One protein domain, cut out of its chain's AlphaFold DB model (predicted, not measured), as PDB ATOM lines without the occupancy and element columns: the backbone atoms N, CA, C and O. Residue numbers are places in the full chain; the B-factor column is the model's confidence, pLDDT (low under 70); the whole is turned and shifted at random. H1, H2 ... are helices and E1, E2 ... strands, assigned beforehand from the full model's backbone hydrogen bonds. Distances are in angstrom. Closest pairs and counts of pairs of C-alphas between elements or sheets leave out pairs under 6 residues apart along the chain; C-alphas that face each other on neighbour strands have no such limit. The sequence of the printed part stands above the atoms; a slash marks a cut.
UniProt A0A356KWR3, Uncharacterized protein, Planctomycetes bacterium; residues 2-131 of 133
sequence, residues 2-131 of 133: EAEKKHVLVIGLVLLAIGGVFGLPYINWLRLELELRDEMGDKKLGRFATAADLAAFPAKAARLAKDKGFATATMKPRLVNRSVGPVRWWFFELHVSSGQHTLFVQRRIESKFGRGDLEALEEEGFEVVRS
ATOM      1  N   GLU A   2     164.471 120.856 191.761       57.16
ATOM      2  CA  GLU A   2     163.441 121.707 192.411       57.16
ATOM      3  C   GLU A   2     163.706 123.216 192.309       57.16
ATOM      4  O   GLU A   2     162.778 123.993 192.083       57.16
ATOM      5  N   ALA A   3     164.967 123.640 192.435       60.81
ATOM      6  CA  ALA A   3     165.341 125.050 192.327       60.81
ATOM      7  C   ALA A   3     165.023 125.623 190.934       60.81
ATOM      8  O   ALA A   3     164.476 126.713 190.821       60.81
ATOM      9  N   GLU A   4     165.278 124.848 189.883       60.41
ATOM     10  CA  GLU A   4     165.069 125.233 188.483       60.41
ATOM     11  C   GLU A   4     163.581 125.447 188.159       60.41
ATOM     12  O   GLU A   4     163.203 126.461 187.576       60.41
ATOM     13  N   LYS A   5     162.703 124.566 188.665       63.59
ATOM     14  CA  LYS A   5     161.242 124.721 188.552       63.59
ATOM     15  C   LYS A   5     160.725 125.962 189.292       63.59
ATOM     16  O   LYS A   5     159.844 126.644 188.775       63.59
ATOM     17  N   LYS A   6     161.287 126.292 190.464       66.25
ATOM     18  CA  LYS A   6     160.941 127.525 191.201       66.25
ATOM     19  C   LYS A   6     161.325 128.787 190.422       66.25
ATOM     20  O   LYS A   6     160.542 129.728 190.395       66.25
ATOM     21  N   HIS A   7     162.480 128.797 189.753       72.25
ATOM     22  CA  HIS A   7     162.930 129.959 188.978       72.25
ATOM     23  C   HIS A   7     162.053 130.198 187.743       72.25
ATOM     24  O   HIS A   7     161.641 131.329 187.505       72.25
ATOM     25  N   VAL A   8     161.682 129.143 187.012       75.94
ATOM     26  CA  VAL A   8     160.756 129.248 185.866       75.94
ATOM     27  C   VAL A   8     159.384 129.770 186.299       75.94
ATOM     28  O   VAL A   8     158.809 130.625 185.629       75.94
ATOM     29  N   LEU A   9     158.873 129.307 187.443       78.75
ATOM     30  CA  LEU A   9     157.576 129.740 187.963       78.75
ATOM     31  C   LEU A   9     157.590 131.217 188.394       78.75
ATOM     32  O   LEU A   9     156.643 131.947 188.111       78.75
ATOM     33  N   VAL A  10     158.683 131.673 189.014       81.75
ATOM     34  CA  VAL A  10     158.886 133.086 189.373       81.75
ATOM     35  C   VAL A  10     158.999 133.958 188.125       81.75
ATOM     36  O   VAL A  10     158.330 134.983 188.047       81.75
ATOM     37  N   ILE A  11     159.775 133.545 187.119       78.31
ATOM     38  CA  ILE A  11     159.905 134.284 185.854       78.31
ATOM     39  C   ILE A  11     158.548 134.378 185.142       78.31
ATOM     40  O   ILE A  11     158.174 135.456 184.686       78.31
ATOM     41  N   GLY A  12     157.773 133.289 185.097       72.44
ATOM     42  CA  GLY A  12     156.426 133.291 184.519       72.44
ATOM     43  C   GLY A  12     155.465 134.245 185.237       72.44
ATOM     44  O   GLY A  12     154.746 135.001 184.584       72.44
ATOM     45  N   LEU A  13     155.496 134.272 186.572       79.62
ATOM     46  CA  LEU A  13     154.726 135.222 187.386       79.62
ATOM     47  C   LEU A  13     155.151 136.674 187.148       79.62
ATOM     48  O   LEU A  13     154.294 137.545 187.028       79.62
ATOM     49  N   VAL A  14     156.456 136.934 187.039       78.62
ATOM     50  CA  VAL A  14     156.992 138.270 186.750       78.62
ATOM     51  C   VAL A  14     156.574 138.730 185.354       78.62
ATOM     52  O   VAL A  14     156.123 139.861 185.209       78.62
ATOM     53  N   LEU A  15     156.638 137.867 184.338       74.56
ATOM     54  CA  LEU A  15     156.194 138.199 182.981       74.56
ATOM     55  C   LEU A  15     154.683 138.454 182.907       74.56
ATOM     56  O   LEU A  15     154.258 139.385 182.226       74.56
ATOM     57  N   LEU A  16     153.870 137.689 183.643       74.88
ATOM     58  CA  LEU A  16     152.430 137.942 183.778       74.88
ATOM     59  C   LEU A  16     152.142 139.262 184.503       74.88
ATOM     60  O   LEU A  16     151.280 140.021 184.064       74.88
ATOM     61  N   ALA A  17     152.874 139.559 185.578       74.19
ATOM     62  CA  ALA A  17     152.749 140.819 186.301       74.19
ATOM     63  C   ALA A  17     153.143 142.010 185.415       74.19
ATOM     64  O   ALA A  17     152.411 142.990 185.355       74.19
ATOM     65  N   ILE A  18     154.240 141.897 184.662       72.44
ATOM     66  CA  ILE A  18     154.682 142.885 183.670       72.44
ATOM     67  C   ILE A  18     153.597 143.071 182.601       72.44
ATOM     68  O   ILE A  18     153.128 144.188 182.402       72.44
ATOM     69  N   GLY A  19     153.126 141.994 181.967       67.31
ATOM     70  CA  GLY A  19     152.065 142.064 180.957       67.31
ATOM     71  C   GLY A  19     150.779 142.714 181.477       67.31
ATOM     72  O   GLY A  19     150.181 143.540 180.790       67.31
ATOM     73  N   GLY A  20     150.392 142.411 182.719       67.56
ATOM     74  CA  GLY A  20     149.276 143.064 183.400       67.56
ATOM     75  C   GLY A  20     149.526 144.554 183.641       67.56
ATOM     76  O   GLY A  20     148.690 145.377 183.283       67.56
ATOM     77  N   VAL A  21     150.687 144.923 184.186       68.19
ATOM     78  CA  VAL A  21     151.051 146.318 184.491       68.19
ATOM     79  C   VAL A  21     151.117 147.181 183.229       68.19
ATOM     80  O   VAL A  21     150.652 148.316 183.258       68.19
ATOM     81  N   PHE A  22     151.627 146.654 182.113       70.25
ATOM     82  CA  PHE A  22     151.690 147.393 180.847       70.25
ATOM     83  C   PHE A  22     150.362 147.383 180.071       70.25
ATOM     84  O   PHE A  22     150.055 148.349 179.377       70.25
ATOM     85  N   GLY A  23     149.539 146.336 180.209       77.06
ATOM     86  CA  GLY A  23     148.227 146.253 179.555       77.06
ATOM     87  C   GLY A  23     147.117 147.040 180.263       77.06
ATOM     88  O   GLY A  23     146.215 147.562 179.608       77.06
ATOM     89  N   LEU A  24     147.178 147.162 181.593       83.25
ATOM     90  CA  LEU A  24     146.151 147.822 182.407       83.25
ATOM     91  C   LEU A  24     145.896 149.292 182.025       83.25
ATOM     92  O   LEU A  24     144.723 149.644 181.882       83.25
ATOM     93  N   PRO A  25     146.917 150.148 181.805       86.62
ATOM     94  CA  PRO A  25     146.704 151.517 181.341       86.62
ATOM     95  C   PRO A  25     145.939 151.568 180.017       86.62
ATOM     96  O   PRO A  25     144.989 152.330 179.890       86.62
ATOM     97  N   TYR A  26     146.270 150.705 179.056       86.50
ATOM     98  CA  TYR A  26     145.581 150.674 177.764       86.50
ATOM     99  C   TYR A  26     144.108 150.260 177.905       86.50
ATOM    100  O   TYR A  26     143.219 150.892 177.333       86.50
ATOM    101  N   ILE A  27     143.825 149.251 178.734       89.12
ATOM    102  CA  ILE A  27     142.451 148.827 179.042       89.12
ATOM    103  C   ILE A  27     141.675 149.952 179.737       89.12
ATOM    104  O   ILE A  27     140.521 150.212 179.400       89.12
ATOM    105  N   ASN A  28     142.291 150.633 180.703       92.06
ATOM    106  CA  ASN A  28     141.666 151.750 181.406       92.06
ATOM    107  C   ASN A  28     141.423 152.947 180.485       92.06
ATOM    108  O   ASN A  28     140.401 153.614 180.636       92.06
ATOM    109  N   TRP A  29     142.306 153.186 179.515       91.94
ATOM    110  CA  TRP A  29     142.113 154.209 178.492       91.94
ATOM    111  C   TRP A  29     140.917 153.889 177.589       91.94
ATOM    112  O   TRP A  29     140.050 154.735 177.390       91.94
ATOM    113  N   LEU A  30     140.805 152.643 177.121       91.81
ATOM    114  CA  LEU A  30     139.638 152.186 176.357       91.81
ATOM    115  C   LEU A  30     138.339 152.306 177.166       91.81
ATOM    116  O   LEU A  30     137.320 152.760 176.651       91.81
ATOM    117  N   ARG A  31     138.363 151.935 178.453       93.88
ATOM    118  CA  ARG A  31     137.207 152.103 179.350       93.88
ATOM    119  C   ARG A  31     136.832 153.570 179.529       93.88
ATOM    120  O   ARG A  31     135.646 153.880 179.510       93.88
ATOM    121  N   LEU A  32     137.820 154.454 179.675       94.88
ATOM    122  CA  LEU A  32     137.593 155.896 179.734       94.88
ATOM    123  C   LEU A  32     136.900 156.390 178.461       94.88
ATOM    124  O   LEU A  32     135.913 157.109 178.555       94.88
ATOM    125  N   GLU A  33     137.372 155.980 177.281       94.31
ATOM    126  CA  GLU A  33     136.748 156.370 176.016       94.31
ATOM    127  C   GLU A  33     135.277 155.933 175.943       94.31
ATOM    128  O   GLU A  33     134.408 156.739 175.602       94.31
ATOM    129  N   LEU A  34     134.986 154.676 176.288       94.44
ATOM    130  CA  LEU A  34     133.620 154.147 176.281       94.44
ATOM    131  C   LEU A  34     132.711 154.889 177.268       94.44
ATOM    132  O   LEU A  34     131.592 155.249 176.907       94.44
ATOM    133  N   GLU A  35     133.194 155.158 178.482       95.19
ATOM    134  CA  GLU A  35     132.442 155.909 179.490       95.19
ATOM    135  C   GLU A  35     132.197 157.355 179.049       95.19
ATOM    136  O   GLU A  35     131.072 157.830 179.156       95.19
ATOM    137  N   LEU A  36     133.190 158.044 178.478       95.06
ATOM    138  CA  LEU A  36     133.007 159.403 177.956       95.06
ATOM    139  C   LEU A  36     131.984 159.448 176.817       95.06
ATOM    140  O   LEU A  36     131.157 160.357 176.774       95.06
ATOM    141  N   ARG A  37     131.993 158.463 175.912       93.69
ATOM    142  CA  ARG A  37     130.994 158.361 174.835       93.69
ATOM    143  C   ARG A  37     129.585 158.126 175.380       93.69
ATOM    144  O   ARG A  37     128.639 158.722 174.866       93.69
ATOM    145  N   ASP A  38     129.447 157.284 176.402       93.69
ATOM    146  CA  ASP A  38     128.163 157.035 177.065       93.69
ATOM    147  C   ASP A  38     127.666 158.278 177.820       93.69
ATOM    148  O   ASP A  38     126.502 158.653 177.695       93.69
ATOM    149  N   GLU A  39     128.557 158.976 178.525       93.38
ATOM    150  CA  GLU A  39     128.273 160.243 179.208       93.38
ATOM    151  C   GLU A  39     127.848 161.352 178.251       93.38
ATOM    152  O   GLU A  39     126.913 162.096 178.545       93.38
ATOM    153  N   MET A  40     128.480 161.439 177.081       92.00
ATOM    154  CA  MET A  40     128.024 162.344 176.032       92.00
ATOM    155  C   MET A  40     126.682 161.901 175.443       92.00
ATOM    156  O   MET A  40     126.021 162.723 174.831       92.00
ATOM    157  N   GLY A  41     126.256 160.647 175.611       89.06
ATOM    158  CA  GLY A  41     125.080 160.046 174.978       89.06
ATOM    159  C   GLY A  41     123.720 160.677 175.320       89.06
ATOM    160  O   GLY A  41     123.561 161.471 176.248       89.06
ATOM    161  N   ASP A  42     122.689 160.282 174.557       81.62
ATOM    162  CA  ASP A  42     121.338 160.882 174.595       81.62
ATOM    163  C   ASP A  42     120.652 160.749 175.944       81.62
ATOM    164  O   ASP A  42     119.802 161.561 176.285       81.62
ATOM    165  N   LYS A  43     121.020 159.723 176.708       83.12
ATOM    166  CA  LYS A  43     120.439 159.453 178.020       83.12
ATOM    167  C   LYS A  43     121.042 160.309 179.131       83.12
ATOM    168  O   LYS A  43     120.421 160.413 180.182       83.12
ATOM    169  N   LYS A  44     122.246 160.854 178.932       88.94
ATOM    170  CA  LYS A  44     123.024 161.513 179.987       88.94
ATOM    171  C   LYS A  44     123.185 163.001 179.713       88.94
ATOM    172  O   LYS A  44     122.576 163.795 180.417       88.94
ATOM    173  N   LEU A  45     123.921 163.378 178.669       89.31
ATOM    174  CA  LEU A  45     124.027 164.784 178.262       89.31
ATOM    175  C   LEU A  45     122.737 165.294 177.597       89.31
ATOM    176  O   LEU A  45     122.441 166.483 177.630       89.31
ATOM    177  N   GLY A  46     121.953 164.392 177.001       87.38
ATOM    178  CA  GLY A  46     120.714 164.755 176.317       87.38
ATOM    179  C   GLY A  46     120.926 165.233 174.879       87.38
ATOM    180  O   GLY A  46     122.028 165.584 174.455       87.38
ATOM    181  N   ARG A  47     119.840 165.224 174.094       87.50
ATOM    182  CA  ARG A  47     119.822 165.749 172.711       87.50
ATOM    183  C   ARG A  47     119.849 167.280 172.660       87.50
ATOM    184  O   ARG A  47     120.380 167.846 171.706       87.50
ATOM    185  N   PHE A  48     119.301 167.923 173.691       92.06
ATOM    186  CA  PHE A  48     119.131 169.374 173.814       92.06
ATOM    187  C   PHE A  48     119.883 169.923 175.039       92.06
ATOM    188  O   PHE A  48     119.296 170.591 175.884       92.06
ATOM    189  N   ALA A  49     121.173 169.598 175.164       91.44
ATOM    190  CA  ALA A  49     122.009 170.069 176.269       91.44
ATOM    191  C   ALA A  49     122.120 171.604 176.291       91.44
ATOM    192  O   ALA A  49     122.275 172.234 175.238       91.44
ATOM    193  N   THR A  50     122.057 172.200 177.477       93.25
ATOM    194  CA  THR A  50     122.232 173.645 177.681       93.25
ATOM    195  C   THR A  50     123.713 174.026 177.757       93.25
ATOM    196  O   THR A  50     124.579 173.163 177.899       93.25
ATOM    197  N   ALA A  51     124.028 175.325 177.701       92.56
ATOM    198  CA  ALA A  51     125.396 175.802 177.918       92.56
ATOM    199  C   ALA A  51     125.952 175.370 179.288       92.56
ATOM    200  O   ALA A  51     127.101 174.951 179.373       92.56
ATOM    201  N   ALA A  52     125.124 175.375 180.337       92.50
ATOM    202  CA  ALA A  52     125.523 174.921 181.669       92.50
ATOM    203  C   ALA A  52     125.842 173.413 181.706       92.50
ATOM    204  O   ALA A  52     126.837 173.008 182.308       92.50
ATOM    205  N   ASP A  53     125.042 172.584 181.024       93.12
ATOM    206  CA  ASP A  53     125.298 171.137 180.931       93.12
ATOM    207  C   ASP A  53     126.630 170.853 180.229       93.12
ATOM    208  O   ASP A  53     127.390 169.971 180.641       93.12
ATOM    209  N   LEU A  54     126.924 171.623 179.176       93.56
ATOM    210  CA  LEU A  54     128.194 171.540 178.467       93.56
ATOM    211  C   LEU A  54     129.347 172.002 179.353       93.56
ATOM    212  O   LEU A  54     130.301 171.246 179.506       93.56
ATOM    213  N   ALA A  55     129.241 173.168 179.991       94.12
ATOM    214  CA  ALA A  55     130.271 173.719 180.873       94.12
ATOM    215  C   ALA A  55     130.648 172.770 182.026       94.12
ATOM    216  O   ALA A  55     131.816 172.658 182.393       94.12
ATOM    217  N   ALA A  56     129.689 172.002 182.552       93.31
ATOM    218  CA  ALA A  56     129.948 171.010 183.595       93.31
ATOM    219  C   ALA A  56     130.668 169.739 183.088       93.31
ATOM    220  O   ALA A  56     131.282 169.002 183.870       93.31
ATOM    221  N   PHE A  57     130.599 169.447 181.785       93.88
ATOM    222  CA  PHE A  57     131.078 168.187 181.218       93.88
ATOM    223  C   PHE A  57     132.603 167.983 181.318       93.88
ATOM    224  O   PHE A  57     133.015 166.894 181.729       93.88
ATOM    225  N   PRO A  58     133.477 168.966 181.014       94.19
ATOM    226  CA  PRO A  58     134.929 168.818 181.151       94.19
ATOM    227  C   PRO A  58     135.370 168.421 182.560       94.19
ATOM    228  O   PRO A  58     136.224 167.548 182.711       94.19
ATOM    229  N   ALA A  59     134.757 168.999 183.599       93.69
ATOM    230  CA  ALA A  59     135.049 168.645 184.986       93.69
ATOM    231  C   ALA A  59     134.649 167.192 185.294       93.69
ATOM    232  O   ALA A  59     135.396 166.451 185.942       93.69
ATOM    233  N   LYS A  60     133.499 166.747 184.772       94.00
ATOM    234  CA  LYS A  60     133.062 165.349 184.863       94.00
ATOM    235  C   LYS A  60     134.030 164.408 184.141       94.00
ATOM    236  O   LYS A  60     134.424 163.389 184.708       94.00
ATOM    237  N   ALA A  61     134.459 164.767 182.934       94.38
ATOM    238  CA  ALA A  61     135.428 164.002 182.160       94.38
ATOM    239  C   ALA A  61     136.788 163.906 182.871       94.38
ATOM    240  O   ALA A  61     137.364 162.822 182.943       94.38
ATOM    241  N   ALA A  62     137.270 165.006 183.460       94.81
ATOM    242  CA  ALA A  62     138.492 165.037 184.266       94.81
ATOM    243  C   ALA A  62     138.411 164.094 185.473       94.81
ATOM    244  O   ALA A  62     139.364 163.366 185.759       94.81
ATOM    245  N   ARG A  63     137.257 164.046 186.150       95.56
ATOM    246  CA  ARG A  63     137.026 163.106 187.251       95.56
ATOM    247  C   ARG A  63     137.067 161.651 186.777       95.56
ATOM    248  O   ARG A  63     137.773 160.855 187.387       95.56
ATOM    249  N   LEU A  64     136.392 161.322 185.675       95.50
ATOM    250  CA  LEU A  64     136.444 159.973 185.095       95.50
ATOM    251  C   LEU A  64     137.873 159.576 184.718       95.50
ATOM    252  O   LEU A  64     138.319 158.484 185.057       95.50
ATOM    253  N   ALA A  65     138.621 160.473 184.075       94.94
ATOM    254  CA  ALA A  65     140.015 160.225 183.725       94.94
ATOM    255  C   ALA A  65     140.870 159.955 184.971       94.94
ATOM    256  O   ALA A  65     141.627 158.982 184.997       94.94
ATOM    257  N   LYS A  66     140.692 160.745 186.037       95.00
ATOM    258  CA  LYS A  66     141.355 160.531 187.328       95.00
ATOM    259  C   LYS A  66     141.022 159.162 187.926       95.00
ATOM    260  O   LYS A  66     141.945 158.457 188.330       95.00
ATOM    261  N   ASP A  67     139.754 158.758 187.919       94.62
ATOM    262  CA  ASP A  67     139.304 157.463 188.453       94.62
ATOM    263  C   ASP A  67     139.883 156.268 187.667       94.62
ATOM    264  O   ASP A  67     140.041 155.174 188.212       94.62
ATOM    265  N   LYS A  68     140.258 156.470 186.396       93.12
ATOM    266  CA  LYS A  68     140.948 155.469 185.560       93.12
ATOM    267  C   LYS A  68     142.479 155.509 185.652       93.12
ATOM    268  O   LYS A  68     143.140 154.692 185.009       93.12
ATOM    269  N   GLY A  69     143.044 156.410 186.457       92.44
ATOM    270  CA  GLY A  69     144.492 156.554 186.651       92.44
ATOM    271  C   GLY A  69     145.163 157.617 185.772       92.44
ATOM    272  O   GLY A  69     146.386 157.687 185.743       92.44
ATOM    273  N   PHE A  70     144.394 158.473 185.094       93.25
ATOM    274  CA  PHE A  70     144.887 159.549 184.225       93.25
ATOM    275  C   PHE A  70     144.656 160.929 184.855       93.25
ATOM    276  O   PHE A  70     144.005 161.800 184.281       93.25
ATOM    277  N   ALA A  71     145.180 161.142 186.065       89.88
ATOM    278  CA  ALA A  71     144.969 162.380 186.827       89.88
ATOM    279  C   ALA A  71     145.518 163.644 186.136       89.88
ATOM    280  O   ALA A  71     145.061 164.746 186.420       89.88
ATOM    281  N   THR A  72     146.489 163.486 185.236       90.69
ATOM    282  CA  THR A  72     147.098 164.575 184.460       90.69
ATOM    283  C   THR A  72     146.458 164.749 183.081       90.69
ATOM    284  O   THR A  72     147.008 165.469 182.249       90.69
ATOM    285  N   ALA A  73     145.345 164.063 182.797       92.62
ATOM    286  CA  ALA A  73     144.668 164.194 181.517       92.62
ATOM    287  C   ALA A  73     144.091 165.606 181.353       92.62
ATOM    288  O   ALA A  73     143.332 166.084 182.195       92.62
ATOM    289  N   THR A  74     144.423 166.265 180.249       94.12
ATOM    290  CA  THR A  74     143.878 167.579 179.906       94.12
ATOM    291  C   THR A  74     142.595 167.421 179.109       94.12
ATOM    292  O   THR A  74     142.576 166.661 178.138       94.12
ATOM    293  N   MET A  75     141.573 168.186 179.480       94.75
ATOM    294  CA  MET A  75     140.269 168.233 178.823       94.75
ATOM    295  C   MET A  75     140.164 169.537 178.038       94.75
ATOM    296  O   MET A  75     140.214 170.611 178.630       94.75
ATOM    297  N   LYS A  76     140.045 169.455 176.714       95.44
ATOM    298  CA  LYS A  76     139.852 170.621 175.846       95.44
ATOM    299  C   LYS A  76     138.492 170.515 175.162       95.44
ATOM    300  O   LYS A  76     138.379 169.801 174.160       95.44
ATOM    301  N   PRO A  77     137.453 171.136 175.736       96.31
ATOM    302  CA  PRO A  77     136.139 171.156 175.125       96.31
ATOM    303  C   PRO A  77     136.085 172.139 173.958       96.31
ATOM    304  O   PRO A  77     136.688 173.212 173.989       96.31
ATOM    305  N   ARG A  78     135.329 171.773 172.928       96.00
ATOM    306  CA  ARG A  78     135.066 172.613 171.764       96.00
ATOM    307  C   ARG A  78     133.597 172.519 171.403       96.00
ATOM    308  O   ARG A  78     133.003 171.441 171.441       96.00
ATOM    309  N   LEU A  79     133.019 173.644 171.017       95.56
ATOM    310  CA  LEU A  79     131.680 173.690 170.458       95.56
ATOM    311  C   LEU A  79     131.787 174.160 169.010       95.56
ATOM    312  O   LEU A  79     132.122 175.308 168.736       95.56
ATOM    313  N   VAL A  80     131.528 173.251 168.075       94.25
ATOM    314  CA  VAL A  80     131.769 173.459 166.647       94.25
ATOM    315  C   VAL A  80     130.443 173.549 165.908       94.25
ATOM    316  O   VAL A  80     129.669 172.592 165.892       94.25
ATOM    317  N   ASN A  81     130.172 174.677 165.256       93.31
ATOM    318  CA  ASN A  81     129.086 174.775 164.290       93.31
ATOM    319  C   ASN A  81     129.624 174.395 162.915       93.31
ATOM    320  O   ASN A  81     130.438 175.129 162.360       93.31
ATOM    321  N   ARG A  82     129.175 173.261 162.370       90.56
ATOM    322  CA  ARG A  82     129.579 172.809 161.031       90.56
ATOM    323  C   ARG A  82     128.387 172.352 160.203       90.56
ATOM    324  O   ARG A  82     127.385 171.857 160.727       90.56
ATOM    325  N   SER A  83     128.519 172.504 158.892       87.44
ATOM    326  CA  SER A  83     127.521 172.055 157.922       87.44
ATOM    327  C   SER A  83     127.592 170.538 157.729       87.44
ATOM    328  O   SER A  83     128.667 169.972 157.545       87.44
ATOM    329  N   VAL A  84     126.435 169.878 157.741       83.75
ATOM    330  CA  VAL A  84     126.261 168.470 157.367       83.75
ATOM    331  C   VAL A  84     125.214 168.430 156.259       83.75
ATOM    332  O   VAL A  84     124.008 168.390 156.515       83.75
ATOM    333  N   GLY A  85     125.680 168.520 155.013       83.44
ATOM    334  CA  GLY A  85     124.807 168.750 153.860       83.44
ATOM    335  C   GLY A  85     124.170 170.149 153.917       83.44
ATOM    336  O   GLY A  85     124.888 171.113 154.183       83.44
ATOM    337  N   PRO A  86     122.846 170.288 153.698       84.50
ATOM    338  CA  PRO A  86     122.173 171.589 153.684       84.50
ATOM    339  C   PRO A  86     121.869 172.148 155.086       84.50
ATOM    340  O   PRO A  86     121.323 173.241 155.201       84.50
ATOM    341  N   VAL A  87     122.170 171.404 156.158       84.75
ATOM    342  CA  VAL A  87     121.821 171.780 157.536       84.75
ATOM    343  C   VAL A  87     123.082 172.040 158.350       84.75
ATOM    344  O   VAL A  87     124.031 171.256 158.310       84.75
ATOM    345  N   ARG A  88     123.080 173.119 159.138       85.12
ATOM    346  CA  ARG A  88     124.114 173.395 160.140       85.12
ATOM    347  C   ARG A  88     123.730 172.803 161.486       85.12
ATOM    348  O   ARG A  88     122.622 173.020 161.970       85.12
ATOM    349  N   TRP A  89     124.672 172.090 162.089       90.38
ATOM    350  CA  TRP A  89     124.511 171.499 163.411       90.38
ATOM    351  C   TRP A  89     125.640 171.932 164.330       90.38
ATOM    352  O   TRP A  89     126.780 172.122 163.898       90.38
ATOM    353  N   TRP A  90     125.316 172.033 165.612       92.88
ATOM    354  CA  TRP A  90     126.315 172.145 166.657       92.88
ATOM    355  C   TRP A  90     126.848 170.763 167.015       92.88
ATOM    356  O   TRP A  90     126.097 169.792 167.129       92.88
ATOM    357  N   PHE A  91     128.157 170.682 167.194       93.81
ATOM    358  CA  PHE A  91     128.852 169.508 167.678       93.81
ATOM    359  C   PHE A  91     129.628 169.880 168.928       93.81
ATOM    360  O   PHE A  91     130.449 170.791 168.902       93.81
ATOM    361  N   PHE A  92     129.363 169.166 170.011       94.75
ATOM    362  CA  PHE A  92     130.223 169.204 171.177       94.75
ATOM    363  C   PHE A  92     131.340 168.189 170.975       94.75
ATOM    364  O   PHE A  92     131.080 167.001 170.765       94.75
ATOM    365  N   GLU A  93     132.572 168.672 171.002       95.38
ATOM    366  CA  GLU A  93     133.786 167.879 170.890       95.38
ATOM    367  C   GLU A  93     134.564 168.005 172.200       95.38
ATOM    368  O   GLU A  93     134.679 169.083 172.776       95.38
ATOM    369  N   LEU A  94     135.115 166.898 172.682       96.06
ATOM    370  CA  LEU A  94     136.019 166.891 173.816       96.06
ATOM    371  C   LEU A  94     137.301 166.180 173.401       96.06
ATOM    372  O   LEU A  94     137.310 164.990 173.071       96.06
ATOM    373  N   HIS A  95     138.389 166.940 173.418       95.81
ATOM    374  CA  HIS A  95     139.726 166.423 173.185       95.81
ATOM    375  C   HIS A  95     140.348 166.108 174.537       95.81
ATOM    376  O   HIS A  95     140.501 166.994 175.381       95.81
ATOM    377  N   VAL A  96     140.722 164.849 174.736       94.88
ATOM    378  CA  VAL A  96     141.359 164.399 175.972       94.88
ATOM    379  C   VAL A  96     142.760 163.911 175.650       94.88
ATOM    380  O   VAL A  96     142.951 163.099 174.746       94.88
ATOM    381  N   SER A  97     143.748 164.417 176.380       93.88
ATOM    382  CA  SER A  97     145.159 164.069 176.187       93.88
ATOM    383  C   SER A  97     145.814 163.736 177.517       93.88
ATOM    384  O   SER A  97     145.671 164.490 178.474       93.88
ATOM    385  N   SER A  98     146.533 162.618 177.581       90.12
ATOM    386  CA  SER A  98     147.281 162.160 178.752       90.12
ATOM    387  C   SER A  98     148.613 161.546 178.323       90.12
ATOM    388  O   SER A  98     148.738 160.327 178.189       90.12
ATOM    389  N   GLY A  99     149.620 162.395 178.107       86.69
ATOM    390  CA  GLY A  99     150.968 161.967 177.726       86.69
ATOM    391  C   GLY A  99     150.977 161.233 176.384       86.69
ATOM    392  O   GLY A  99     150.944 161.867 175.336       86.69
ATOM    393  N   GLN A 100     151.020 159.899 176.423       83.69
ATOM    394  CA  GLN A 100     151.041 159.045 175.228       83.69
ATOM    395  C   GLN A 100     149.657 158.726 174.652       83.69
ATOM    396  O   GLN A 100     149.570 158.151 173.569       83.69
ATOM    397  N   HIS A 101     148.579 159.079 175.352       87.19
ATOM    398  CA  HIS A 101     147.229 158.764 174.910       87.19
ATOM    399  C   HIS A 101     146.452 160.021 174.539       87.19
ATOM    400  O   HIS A 101     146.424 160.992 175.295       87.19
ATOM    401  N   THR A 102     145.782 159.985 173.392       92.06
ATOM    402  CA  THR A 102     144.845 161.019 172.953       92.06
ATOM    403  C   THR A 102     143.542 160.363 172.517       92.06
ATOM    404  O   THR A 102     143.542 159.287 171.920       92.06
ATOM    405  N   LEU A 103     142.414 160.975 172.870       93.00
ATOM    406  CA  LEU A 103     141.094 160.566 172.402       93.00
ATOM    407  C   LEU A 103     140.285 161.796 172.011       93.00
ATOM    408  O   LEU A 103     140.438 162.886 172.570       93.00
ATOM    409  N   PHE A 104     139.421 161.584 171.028       92.94
ATOM    410  CA  PHE A 104     138.558 162.596 170.450       92.94
ATOM    411  C   PHE A 104     137.146 162.036 170.482       92.94
ATOM    412  O   PHE A 104     136.802 161.130 169.717       92.94
ATOM    413  N   VAL A 105     136.335 162.548 171.399       93.44
ATOM    414  CA  VAL A 105     134.918 162.199 171.476       93.44
ATOM    415  C   VAL A 105     134.111 163.393 171.009       93.44
ATOM    416  O   VAL A 105     134.410 164.537 171.331       93.44
ATOM    417  N   GLN A 106     133.114 163.124 170.179       93.75
ATOM    418  CA  GLN A 106     132.281 164.164 169.605       93.75
ATOM    419  C   GLN A 106     130.842 163.700 169.517       93.75
ATOM    420  O   GLN A 106     130.552 162.506 169.388       93.75
ATOM    421  N   ARG A 107     129.941 164.672 169.534       92.56
ATOM    422  CA  ARG A 107     128.512 164.441 169.437       92.56
ATOM    423  C   ARG A 107     127.821 165.630 168.796       92.56
ATOM    424  O   ARG A 107     128.150 166.770 169.089       92.56
ATOM    425  N   ARG A 108     126.789 165.341 168.004       93.12
ATOM    426  CA  ARG A 108     125.814 166.334 167.550       93.12
ATOM    427  C   ARG A 108     124.880 166.755 168.685       93.12
ATOM    428  O   ARG A 108     124.323 165.895 169.362       93.12
ATOM    429  N   ILE A 109     124.646 168.053 168.809       92.50
ATOM    430  CA  ILE A 109     123.678 168.649 169.727       92.50
ATOM    431  C   ILE A 109     122.613 169.383 168.913       92.50
ATOM    432  O   ILE A 109     122.917 170.046 167.921       92.50
ATOM    433  N   GLU A 110     121.352 169.216 169.308       90.56
ATOM    434  CA  GLU A 110     120.196 169.794 168.612       90.56
ATOM    435  C   GLU A 110     119.756 171.140 169.216       90.56
ATOM    436  O   GLU A 110     118.883 171.815 168.670       90.56
ATOM    437  N   SER A 111     120.388 171.556 170.317       89.06
ATOM    438  CA  SER A 111     120.231 172.877 170.927       89.06
ATOM    439  C   SER A 111     120.625 174.007 169.981       89.06
ATOM    440  O   SER A 111     121.567 173.911 169.189       89.06
ATOM    441  N   LYS A 112     119.921 175.128 170.129       88.25
ATOM    442  CA  LYS A 112     120.323 176.418 169.572       88.25
ATOM    443  C   LYS A 112     121.035 177.200 170.667       88.25
ATOM    444  O   LYS A 112     120.519 177.271 171.775       88.25
ATOM    445  N   PHE A 113     122.177 177.788 170.337       89.25
ATOM    446  CA  PHE A 113     122.953 178.616 171.255       89.25
ATOM    447  C   PHE A 113     122.848 180.073 170.818       89.25
ATOM    448  O   PHE A 113     123.124 180.398 169.657       89.25
ATOM    449  N   GLY A 114     122.391 180.929 171.728       89.94
ATOM    450  CA  GLY A 114     122.413 182.373 171.551       89.94
ATOM    451  C   GLY A 114     123.811 182.939 171.793       89.94
ATOM    452  O   GLY A 114     124.721 182.243 172.234       89.94
ATOM    453  N   ARG A 115     123.987 184.236 171.535       90.00
ATOM    454  CA  ARG A 115     125.280 184.906 171.737       90.00
ATOM    455  C   ARG A 115     125.781 184.798 173.185       90.00
ATOM    456  O   ARG A 115     126.941 184.461 173.375       90.00
ATOM    457  N   GLY A 116     124.904 185.015 174.168       91.88
ATOM    458  CA  GLY A 116     125.269 184.923 175.587       91.88
ATOM    459  C   GLY A 116     125.670 183.512 176.024       91.88
ATOM    460  O   GLY A 116     126.584 183.365 176.823       91.88
ATOM    461  N   ASP A 117     125.054 182.473 175.449       92.25
ATOM    462  CA  ASP A 117     125.435 181.080 175.725       92.25
ATOM    463  C   ASP A 117     126.854 180.775 175.229       92.25
ATOM    464  O   ASP A 117     127.614 180.073 175.888       92.25
ATOM    465  N   LEU A 118     127.203 181.293 174.046       93.44
ATOM    466  CA  LEU A 118     128.521 181.093 173.449       93.44
ATOM    467  C   LEU A 118     129.606 181.855 174.214       93.44
ATOM    468  O   LEU A 118     130.660 181.285 174.464       93.44
ATOM    469  N   GLU A 119     129.335 183.102 174.603       93.19
ATOM    470  CA  GLU A 119     130.255 183.914 175.411       93.19
ATOM    471  C   GLU A 119     130.503 183.256 176.782       93.19
ATOM    472  O   GLU A 119     131.653 183.097 177.180       93.19
ATOM    473  N   ALA A 120     129.457 182.753 177.450       92.19
ATOM    474  CA  ALA A 120     129.605 182.024 178.713       92.19
ATOM    475  C   ALA A 120     130.451 180.746 178.568       92.19
ATOM    476  O   ALA A 120     131.272 180.434 179.426       92.19
ATOM    477  N   LEU A 121     130.289 180.001 177.470       93.94
ATOM    478  CA  LEU A 121     131.116 178.820 177.208       93.94
ATOM    479  C   LEU A 121     132.583 179.186 176.948       93.94
ATOM    480  O   LEU A 121     133.476 178.482 177.421       93.94
ATOM    481  N   GLU A 122     132.842 180.268 176.212       94.25
ATOM    482  CA  GLU A 122     134.198 180.783 175.978       94.25
ATOM    483  C   GLU A 122     134.877 181.182 177.305       94.25
ATOM    484  O   GLU A 122     136.041 180.837 177.518       94.25
ATOM    485  N   GLU A 123     134.148 181.823 178.229       93.25
ATOM    486  CA  GLU A 123     134.632 182.157 179.583       93.25
ATOM    487  C   GLU A 123     134.970 180.912 180.422       93.25
ATOM    488  O   GLU A 123     135.965 180.902 181.147       93.25
ATOM    489  N   GLU A 124     134.207 179.829 180.258       91.31
ATOM    490  CA  GLU A 124     134.459 178.513 180.869       91.31
ATOM    491  C   GLU A 124     135.579 177.718 180.158       91.31
ATOM    492  O   GLU A 124     135.854 176.558 180.481       91.31
ATOM    493  N   GLY A 125     136.258 178.328 179.179       91.25
ATOM    494  CA  GLY A 125     137.419 177.758 178.496       91.25
ATOM    495  C   GLY A 125     137.088 176.862 177.299       91.25
ATOM    496  O   GLY A 125     137.946 176.080 176.873       91.25
ATOM    497  N   PHE A 126     135.876 176.950 176.744       94.81
ATOM    498  CA  PHE A 126     135.535 176.282 175.487       94.81
ATOM    499  C   PHE A 126     136.139 177.009 174.291       94.81
ATOM    500  O   PHE A 126     136.080 178.231 174.173       94.81
ATOM    501  N   GLU A 127     136.615 176.236 173.320       94.75
ATOM    502  CA  GLU A 127     136.857 176.762 171.981       94.75
ATOM    503  C   GLU A 127     135.548 176.726 171.179       94.75
ATOM    504  O   GLU A 127     135.073 175.655 170.785       94.75
ATOM    505  N   VAL A 128     134.948 177.887 170.922       92.88
ATOM    506  CA  VAL A 128     133.757 177.986 170.071       92.88
ATOM    507  C   VAL A 128     134.185 178.224 168.626       92.88
ATOM    508  O   VAL A 128     134.617 179.310 168.244       92.88
ATOM    509  N   VAL A 129     134.027 177.201 167.788       91.38
ATOM    510  CA  VAL A 129     134.362 177.268 166.365       91.38
ATOM    511  C   VAL A 129     133.090 177.495 165.570       91.38
ATOM    512  O   VAL A 129     132.246 176.610 165.424       91.38
ATOM    513  N   ARG A 130     132.960 178.692 165.014       84.50
ATOM    514  CA  ARG A 130     131.896 179.028 164.070       84.50
ATOM    515  C   ARG A 130     132.493 178.810 162.688       84.50
ATOM    516  O   ARG A 130     133.380 179.569 162.313       84.50
ATOM    517  N   SER A 131     132.079 177.777 161.947       70.81
ATOM    518  CA  SER A 131     132.481 177.698 160.541       70.81
ATOM    519  C   SER A 131     131.961 178.947 159.833       70.81
ATOM    520  O   SER A 131     130.756 179.095 159.615       70.81
TER     521      SER A 131
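This is residues 2 to 131 of the 133 residues of an uncharacterized protein of Planctomycetes bacterium (UniProt A0A356KWR3). A twisted sheet of four strands has three helices over one face and its other face bare, two layers in all; residues 2 to 23 of the long helix H1 stick out as an arm that makes the length. The 130 printed residues run H1 H2 E1 E2 E3 H3 E4, class mixed, and the mixed sheet has the order E3 E2 E1 E4. The whole is only just loose, close to extended, with a radius of gyration of the C-alphas of 20.5 A, spanning 76 by 30 by 25 A.

E1, residues 74 to 84, E2, 87 to 98, and E3, 101 to 109, form a meander, each the antiparallel neighbour of the one before, in two hairpins; N 80 and O 91, and N 94 and O 105, are each 2.8 A apart, within hydrogen-bond range. E4, residues 127 to 130, is parallel to E1, with N 81 and O 129 2.8 A apart. H2, residues 51 to 67, is over E2 and E1. H1, residues 2 to 40, is over E3 on the same face. These helices form a helical hairpin, touching at the C-alphas of Leu 32 and Ala 65, 6.4 A, with residues 32 to 36 of H1 alone. H3, residues 115 to 123, is over E4 and touches H2 at Ala 51 and Asp 117, their C-alphas 5.7 A apart. E3, H3, E4 make a split strand-helix-strand unit, two same-way strands with others between, its crossover right-handed. Every O i to N i+4 pair is within range in H3, 33 of 35 in H1 and 11 of 13 in H2.

E2 is 34.5 A long, E1 28.6 A, E3 26.1 A. H1, 56.3 A, begins at C-alpha 2 (163.441, 121.707, 192.411), with a kink of 29 degrees near residue 24. E4 ends at C-alpha 130 (131.896, 179.028, 164.070).

The printed part has no cut and no long link; residues 2 to 6 and 19 to 21 are under pLDDT 70.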